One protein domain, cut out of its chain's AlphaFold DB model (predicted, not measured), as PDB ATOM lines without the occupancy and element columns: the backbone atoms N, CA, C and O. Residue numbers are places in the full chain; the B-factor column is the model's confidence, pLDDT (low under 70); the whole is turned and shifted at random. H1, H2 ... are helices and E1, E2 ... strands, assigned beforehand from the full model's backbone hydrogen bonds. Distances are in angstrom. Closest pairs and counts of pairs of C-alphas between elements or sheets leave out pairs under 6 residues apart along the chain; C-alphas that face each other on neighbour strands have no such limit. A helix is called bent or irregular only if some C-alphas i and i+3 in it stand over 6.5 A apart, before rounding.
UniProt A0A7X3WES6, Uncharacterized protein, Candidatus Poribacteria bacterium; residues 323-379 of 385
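Overview. This is residues 323 to 379 of the 385 residues of an uncharacterized protein of Candidatus Poribacteria bacterium (UniProt A0A7X3WES6). Look first for a small head, where H1 follows E1; a long link, residues 344 to 366, leads away from it, and H2 folds back towards the head without reaching it. The printed part has 57 residues, with one named strand and two named helices in the order E1, H1, H2, and is mostly helix, though under half of the residues are in named elements. It is only just extended, close to loose, with a radius of gyration of the C-alphas of 15.4 A, and spans 43 by 27 by 18 A.

Along the chain. Find C-alpha 330 at (57.320, -93.949, 83.100), where E1, residues 330 to 332, begins. H1, residues 333 to 343, runs 14.6 A; it is irregular, with C-alphas 334 and 337 8.2 A apart. H2, residues 367 to 378, runs 16.1 A to C-alpha 378 at (44.698, -103.989, 99.533).

Arrangement. Residues 323 to 324 pair antiparallel with residues 330 to 331 of E1, which pairs with no named strand. The closest C-alphas of E1 and H1, those of Val 331 and Ser 339, are 7.3 A apart. H2 is apart from E1 and H1. Every O i to N i+4 pair is within hydrogen-bond range in H2, 5 of 7 in H1.

Size, cuts and confidence. The C-alphas farthest apart, those of Asn 328 and Pro 363, are 43.1 A apart. The printed part has no cut; the link from H1 to H2 is long, and residues 349 to 357 stand free. Residue 379 has pLDDT under 70.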
ATOM      1  N   LEU A 323      60.485 -93.306  87.366       88.88
ATOM      2  CA  LEU A 323      60.062 -94.597  87.875       88.88
ATOM      3  C   LEU A 323      59.284 -95.322  86.792       88.88
ATOM      4  O   LEU A 323      58.352 -94.767  86.214       88.88
ATOM      5  N   LYS A 324      59.658 -96.571  86.529       92.00
ATOM      6  CA  LYS A 324      58.894 -97.448  85.650       92.00
ATOM      7  C   LYS A 324      57.902 -98.243  86.492       92.00
ATOM      8  O   LYS A 324      58.304 -98.924  87.432       92.00
ATOM      9  N   ILE A 325      56.620 -98.130  86.172       92.50
ATOM     10  CA  ILE A 325      55.512 -98.799  86.863       92.50
ATOM     11  C   ILE A 325      54.751 -99.701  85.877       92.50
ATOM     12  O   ILE A 325      55.252 -99.969  84.782       92.50
ATOM     13  N   GLY A 326      53.592-100.234  86.276       91.62
ATOM     14  CA  GLY A 326      52.806-101.151  85.450       91.62
ATOM     15  C   GLY A 326      52.495-100.602  84.058       91.62
ATOM     16  O   GLY A 326      52.600 -99.403  83.798       91.62
ATOM     17  N   GLU A 327      52.227-101.519  83.126       90.12
ATOM     18  CA  GLU A 327      52.041-101.212  81.698       90.12
ATOM     19  C   GLU A 327      53.230-100.476  81.049       90.12
ATOM     20  O   GLU A 327      53.078 -99.781  80.050       90.12
ATOM     21  N   ASN A 328      54.438-100.631  81.605       92.38
ATOM     22  CA  ASN A 328      55.651 -99.922  81.183       92.38
ATOM     23  C   ASN A 328      55.576 -98.388  81.290       92.38
ATOM     24  O   ASN A 328      56.420 -97.709  80.701       92.38
ATOM     25  N   GLN A 329      54.628 -97.836  82.051       93.19
ATOM     26  CA  GLN A 329      54.514 -96.389  82.207       93.19
ATOM     27  C   GLN A 329      55.727 -95.826  82.946       93.19
ATOM     28  O   GLN A 329      56.197 -96.402  83.930       93.19
ATOM     29  N   ILE A 330      56.227 -94.688  82.470       92.56
ATOM     30  CA  ILE A 330      57.320 -93.949  83.100       92.56
ATOM     31  C   ILE A 330      56.723 -92.718  83.766       92.56
ATOM     32  O   ILE A 330      56.111 -91.885  83.103       92.56
ATOM     33  N   VAL A 331      56.903 -92.603  85.077       90.81
ATOM     34  CA  VAL A 331      56.292 -91.548  85.887       90.81
ATOM     35  C   VAL A 331      57.324 -90.842  86.753       90.81
ATOM     36  O   VAL A 331      58.376 -91.393  87.078       90.81
ATOM     37  N   SER A 332      57.012 -89.605  87.133       87.94
ATOM     38  CA  SER A 332      57.792 -88.866  88.124       87.94
ATOM     39  C   SER A 332      57.629 -89.479  89.518       87.94
ATOM     40  O   SER A 332      56.587 -90.065  89.832       87.94
ATOM     41  N   SER A 333      58.618 -89.290  90.390       81.62
ATOM     42  CA  SER A 333      58.517 -89.699  91.797       81.62
ATOM     43  C   SER A 333      57.360 -89.021  92.546       81.62
ATOM     44  O   SER A 333      56.787 -89.631  93.447       81.62
ATOM     45  N   GLN A 334      56.948 -87.809  92.149       82.50
ATOM     46  CA  GLN A 334      55.837 -87.086  92.789       82.50
ATOM     47  C   GLN A 334      54.462 -87.715  92.515       82.50
ATOM     48  O   GLN A 334      53.527 -87.513  93.286       82.50
ATOM     49  N   SER A 335      54.324 -88.490  91.435       82.69
ATOM     50  CA  SER A 335      53.053 -89.089  91.011       82.69
ATOM     51  C   SER A 335      52.970 -90.594  91.278       82.69
ATOM     52  O   SER A 335      52.068 -91.250  90.761       82.69
ATOM     53  N   ILE A 336      53.879 -91.161  92.081       87.56
ATOM     54  CA  ILE A 336      54.025 -92.617  92.200       87.56
ATOM     55  C   ILE A 336      52.727 -93.312  92.637       87.56
ATOM     56  O   ILE A 336      52.305 -94.266  91.994       87.56
ATOM     57  N   PHE A 337      52.041 -92.815  93.671       85.69
ATOM     58  CA  PHE A 337      50.855 -93.476  94.225       85.69
ATOM     59  C   PHE A 337      49.631 -93.408  93.298       85.69
ATOM     60  O   PHE A 337      49.047 -94.462  93.038       85.69
ATOM     61  N   PRO A 338      49.234 -92.236  92.752       87.69
ATOM     62  CA  PRO A 338      48.173 -92.181  91.748       87.69
ATOM     63  C   PRO A 338      48.466 -93.069  90.538       87.69
ATOM     64  O   PRO A 338      47.582 -93.769  90.045       87.69
ATOM     65  N   SER A 339      49.717 -93.083  90.078       88.44
ATOM     66  CA  SER A 339      50.102 -93.871  88.917       88.44
ATOM     67  C   SER A 339      50.136 -95.376  89.214       88.44
ATOM     68  O   SER A 339      49.662 -96.148  88.388       88.44
ATOM     69  N   LEU A 340      50.581 -95.804  90.400       87.88
ATOM     70  CA  LEU A 340      50.479 -97.198  90.852       87.88
ATOM     71  C   LEU A 340      49.022 -97.664  90.946       87.88
ATOM     72  O   LEU A 340      48.723 -98.784  90.549       87.88
ATOM     73  N   LYS A 341      48.104 -96.809  91.420       84.75
ATOM     74  CA  LYS A 341      46.665 -97.131  91.456       84.75
ATOM     75  C   LYS A 341      46.069 -97.289  90.057       84.75
ATOM     76  O   LYS A 341      45.212 -98.141  89.863       84.75
ATOM     77  N   LYS A 342      46.506 -96.466  89.099       88.62
ATOM     78  CA  LYS A 342      45.979 -96.466  87.728       88.62
ATOM     79  C   LYS A 342      46.553 -97.587  86.860       88.62
ATOM     80  O   LYS A 342      45.802 -98.209  86.125       88.62
ATOM     81  N   PHE A 343      47.863 -97.808  86.925       89.75
ATOM     82  CA  PHE A 343      48.591 -98.676  85.991       89.75
ATOM     83  C   PHE A 343      49.146 -99.949  86.646       89.75
ATOM     84  O   PHE A 343      49.640-100.834  85.957       89.75
ATOM     85  N   GLY A 344      49.087-100.060  87.978       87.31
ATOM     86  CA  GLY A 344      49.629-101.193  88.724       87.31
ATOM     87  C   GLY A 344      51.154-101.163  88.886       87.31
ATOM     88  O   GLY A 344      51.837-100.175  88.602       87.31
ATOM     89  N   VAL A 345      51.710-102.273  89.377       89.12
ATOM     90  CA  VAL A 345      53.158-102.461  89.576       89.12
ATOM     91  C   VAL A 345      53.848-102.905  88.277       89.12
ATOM     92  O   VAL A 345      53.238-103.578  87.455       89.12
ATOM     93  N   TYR A 346      55.129-102.565  88.084       87.69
ATOM     94  CA  TYR A 346      55.867-102.801  86.823       87.69
ATOM     95  C   TYR A 346      55.950-104.271  86.388       87.69
ATOM     96  O   TYR A 346      55.918-104.581  85.199       87.69
ATOM     97  N   LYS A 347      56.064-105.180  87.355       85.31
ATOM     98  CA  LYS A 347      56.136-106.626  87.139       85.31
ATOM     99  C   LYS A 347      55.298-107.311  88.214       85.31
ATOM    100  O   LYS A 347      55.856-107.721  89.233       85.31
ATOM    101  N   PRO A 348      53.966-107.366  88.056       77.75
ATOM    102  CA  PRO A 348      53.147-108.099  89.004       77.75
ATOM    103  C   PRO A 348      53.572-109.569  88.972       77.75
ATOM    104  O   PRO A 348      53.920-110.108  87.918       77.75
ATOM    105  N   THR A 349      53.576-110.217  90.132       77.94
ATOM    106  CA  THR A 349      53.816-111.659  90.189       77.94
ATOM    107  C   THR A 349      52.721-112.393  89.413       77.94
ATOM    108  O   THR A 349      51.549-112.017  89.467       77.94
ATOM    109  N   ALA A 350      53.091-113.459  88.704       76.06
ATOM    110  CA  ALA A 350      52.115-114.348  88.075       76.06
ATOM    111  C   ALA A 350      51.252-115.075  89.125       76.06
ATOM    112  O   ALA A 350      50.139-115.512  88.830       76.06
ATOM    113  N   ASN A 351      51.751-115.195  90.361       77.81
ATOM    114  CA  ASN A 351      51.028-115.837  91.444       77.81
ATOM    115  C   ASN A 351      49.979-114.891  92.047       77.81
ATOM    116  O   ASN A 351      50.299-113.990  92.820       77.81
ATOM    117  N   LYS A 352      48.706-115.149  91.740       73.44
ATOM    118  CA  LYS A 352      47.563-114.388  92.264       73.44
ATOM    119  C   LYS A 352      47.288-114.627  93.757       73.44
ATOM    120  O   LYS A 352      46.458-113.927  94.325       73.44
ATOM    121  N   GLN A 353      47.949-115.601  94.390       78.31
ATOM    122  CA  GLN A 353      47.768-115.940  95.801       78.31
ATOM    123  C   GLN A 353      49.092-115.872  96.564       78.31
ATOM    124  O   GLN A 353      49.955-116.742  96.450       78.31
ATOM    125  N   ILE A 354      49.226-114.852  97.407       75.12
ATOM    126  CA  ILE A 354      50.366-114.693  98.309       75.12
ATOM    127  C   ILE A 354      49.906-115.063  99.719       75.12
ATOM    128  O   ILE A 354      48.981-114.457 100.255       75.12
ATOM    129  N   ARG A 355      50.545-116.070 100.328       81.38
ATOM    130  CA  ARG A 355      50.314-116.424 101.735       81.38
ATOM    131  C   ARG A 355      51.215-115.561 102.611       81.38
ATOM    132  O   ARG A 355      52.429-115.579 102.439       81.38
ATOM    133  N   ILE A 356      50.619-114.826 103.544       77.19
ATOM    134  CA  ILE A 356      51.334-113.949 104.476       77.19
ATOM    135  C   ILE A 356      51.178-114.528 105.881       77.19
ATOM    136  O   ILE A 356      50.061-114.627 106.388       77.19
ATOM    137  N   ALA A 357      52.292-114.911 106.506       83.19
ATOM    138  CA  ALA A 357      52.327-115.266 107.919       83.19
ATOM    139  C   ALA A 357      52.531-113.994 108.753       83.19
ATOM    140  O   ALA A 357      53.412-113.191 108.451       83.19
ATOM    141  N   ILE A 358      51.718-113.810 109.794       79.00
ATOM    142  CA  ILE A 358      51.828-112.674 110.714       79.00
ATOM    143  C   ILE A 358      52.233-113.224 112.078       79.00
ATOM    144  O   ILE A 358      51.440-113.904 112.728       79.00
ATOM    145  N   LEU A 359      53.462-112.928 112.501       84.12
ATOM    146  CA  LEU A 359      53.926-113.187 113.860       84.12
ATOM    147  C   LEU A 359      53.637-111.952 114.715       84.12
ATOM    148  O   LEU A 359      54.176-110.879 114.451       84.12
ATOM    149  N   ASN A 360      52.781-112.098 115.724       82.06
ATOM    150  CA  ASN A 360      52.487-111.011 116.648       82.06
ATOM    151  C   ASN A 360      53.416-111.064 117.854       82.06
ATOM    152  O   ASN A 360      53.279-111.943 118.701       82.06
ATOM    153  N   THR A 361      54.324-110.103 117.947       82.12
ATOM    154  CA  THR A 361      55.194-109.918 119.115       82.12
ATOM    155  C   THR A 361      54.743-108.751 120.000       82.12
ATOM    156  O   THR A 361      55.400-108.448 120.990       82.12
ATOM    157  N   ALA A 362      53.616-108.105 119.673       79.56
ATOM    158  CA  ALA A 362      53.073-106.963 120.399       79.56
ATOM    159  C   ALA A 362      51.777-107.357 121.144       79.56
ATOM    160  O   ALA A 362      50.717-107.466 120.518       79.56
ATOM    161  N   PRO A 363      51.813-107.527 122.481       75.56
ATOM    162  CA  PRO A 363      50.720-108.138 123.252       75.56
ATOM    163  C   PRO A 363      49.400-107.351 123.234       75.56
ATOM    164  O   PRO A 363      48.351-107.914 123.529       75.56
ATOM    165  N   HIS A 364      49.425-106.071 122.856       82.94
ATOM    166  CA  HIS A 364      48.244-105.197 122.844       82.94
ATOM    167  C   HIS A 364      47.735-104.852 121.439       82.94
ATOM    168  O   HIS A 364      46.826-104.037 121.292       82.94
ATOM    169  N   THR A 365      48.298-105.459 120.391       80.00
ATOM    170  CA  THR A 365      47.839-105.211 119.018       80.00
ATOM    171  C   THR A 365      46.720-106.180 118.653       80.00
ATOM    172  O   THR A 365      46.927-107.393 118.627       80.00
ATOM    173  N   SER A 366      45.541-105.649 118.313       86.19
ATOM    174  CA  SER A 366      44.450-106.452 117.749       86.19
ATOM    175  C   SER A 366      44.807-106.902 116.333       86.19
ATOM    176  O   SER A 366      44.799-106.112 115.383       86.19
ATOM    177  N   LEU A 367      45.111-108.193 116.185       82.75
ATOM    178  CA  LEU A 367      45.398-108.790 114.883       82.75
ATOM    179  C   LEU A 367      44.199-108.741 113.944       82.75
ATOM    180  O   LEU A 367      44.384-108.599 112.739       82.75
ATOM    181  N   ASP A 368      42.983-108.822 114.474       84.25
ATOM    182  CA  ASP A 368      41.782-108.761 113.649       84.25
ATOM    183  C   ASP A 368      41.574-107.358 113.079       84.25
ATOM    184  O   ASP A 368      41.302-107.223 111.886       84.25
ATOM    185  N   GLN A 369      41.835-106.308 113.864       84.31
ATOM    186  CA  GLN A 369      41.793-104.939 113.351       84.31
ATOM    187  C   GLN A 369      42.886-104.692 112.303       84.31
ATOM    188  O   GLN A 369      42.621-104.084 111.264       84.31
ATOM    189  N   LEU A 370      44.101-105.202 112.537       82.62
ATOM    190  CA  LEU A 370      45.190-105.137 111.561       82.62
ATOM    191  C   LEU A 370      44.801-105.837 110.249       82.62
ATOM    192  O   LEU A 370      44.999-105.279 109.172       82.62
ATOM    193  N   ARG A 371      44.207-107.034 110.331       79.19
ATOM    194  CA  ARG A 371      43.725-107.796 109.166       79.19
ATOM    195  C   ARG A 371      42.639-107.046 108.402       79.19
ATOM    196  O   ARG A 371      42.705-106.990 107.176       79.19
ATOM    197  N   ILE A 372      41.659-106.467 109.097       82.75
ATOM    198  CA  ILE A 372      40.581-105.677 108.480       82.75
ATOM    199  C   ILE A 372      41.165-104.469 107.740       82.75
ATOM    200  O   ILE A 372      40.827-104.238 106.579       82.75
ATOM    201  N   ASN A 373      42.087-103.741 108.372       82.06
ATOM    202  CA  ASN A 373      42.724-102.575 107.765       82.06
ATOM    203  C   ASN A 373      43.567-102.964 106.542       82.06
ATOM    204  O   ASN A 373      43.451-102.329 105.496       82.06
ATOM    205  N   LEU A 374      44.349-104.046 106.629       79.44
ATOM    206  CA  LEU A 374      45.110-104.570 105.492       79.44
ATOM    207  C   LEU A 374      44.199-104.944 104.315       79.44
ATOM    208  O   LEU A 374      44.521-104.617 103.178       79.44
ATOM    209  N   ARG A 375      43.045-105.578 104.565       73.81
ATOM    210  CA  ARG A 375      42.062-105.907 103.513       73.81
ATOM    211  C   ARG A 375      41.491-104.661 102.848       73.81
ATOM    212  O   ARG A 375      41.390-104.615 101.628       73.81
ATOM    213  N   LYS A 376      41.139-103.650 103.646       77.81
ATOM    214  CA  LYS A 376      40.594-102.389 103.140       77.81
ATOM    215  C   LYS A 376      41.594-101.662 102.235       77.81
ATOM    216  O   LYS A 376      41.208-101.164 101.184       77.81
ATOM    217  N   GLU A 377      42.869-101.638 102.621       74.06
ATOM    218  CA  GLU A 377      43.930-100.973 101.854       74.06
ATOM    219  C   GLU A 377      44.374-101.772 100.613       74.06
ATOM    220  O   GLU A 377      44.758-101.180  99.605       74.06
ATOM    221  N   LEU A 378      44.305-103.110 100.649       70.06
ATOM    222  CA  LEU A 378      44.698-103.989  99.533       70.06
ATOM    223  C   LEU A 378      43.555-104.306  98.544       70.06
ATOM    224  O   LEU A 378      43.820-104.854  97.473       70.06
ATOM    225  N   GLY A 379      42.309-103.943  98.868       64.56
ATOM    226  CA  GLY A 379      41.107-104.219  98.070       64.56
ATOM    227  C   GLY A 379      40.424-105.552  98.427       64.56
ATOM    228  O   GLY A 379      41.072-106.522  98.811       64.56
TER     229      GLY A 379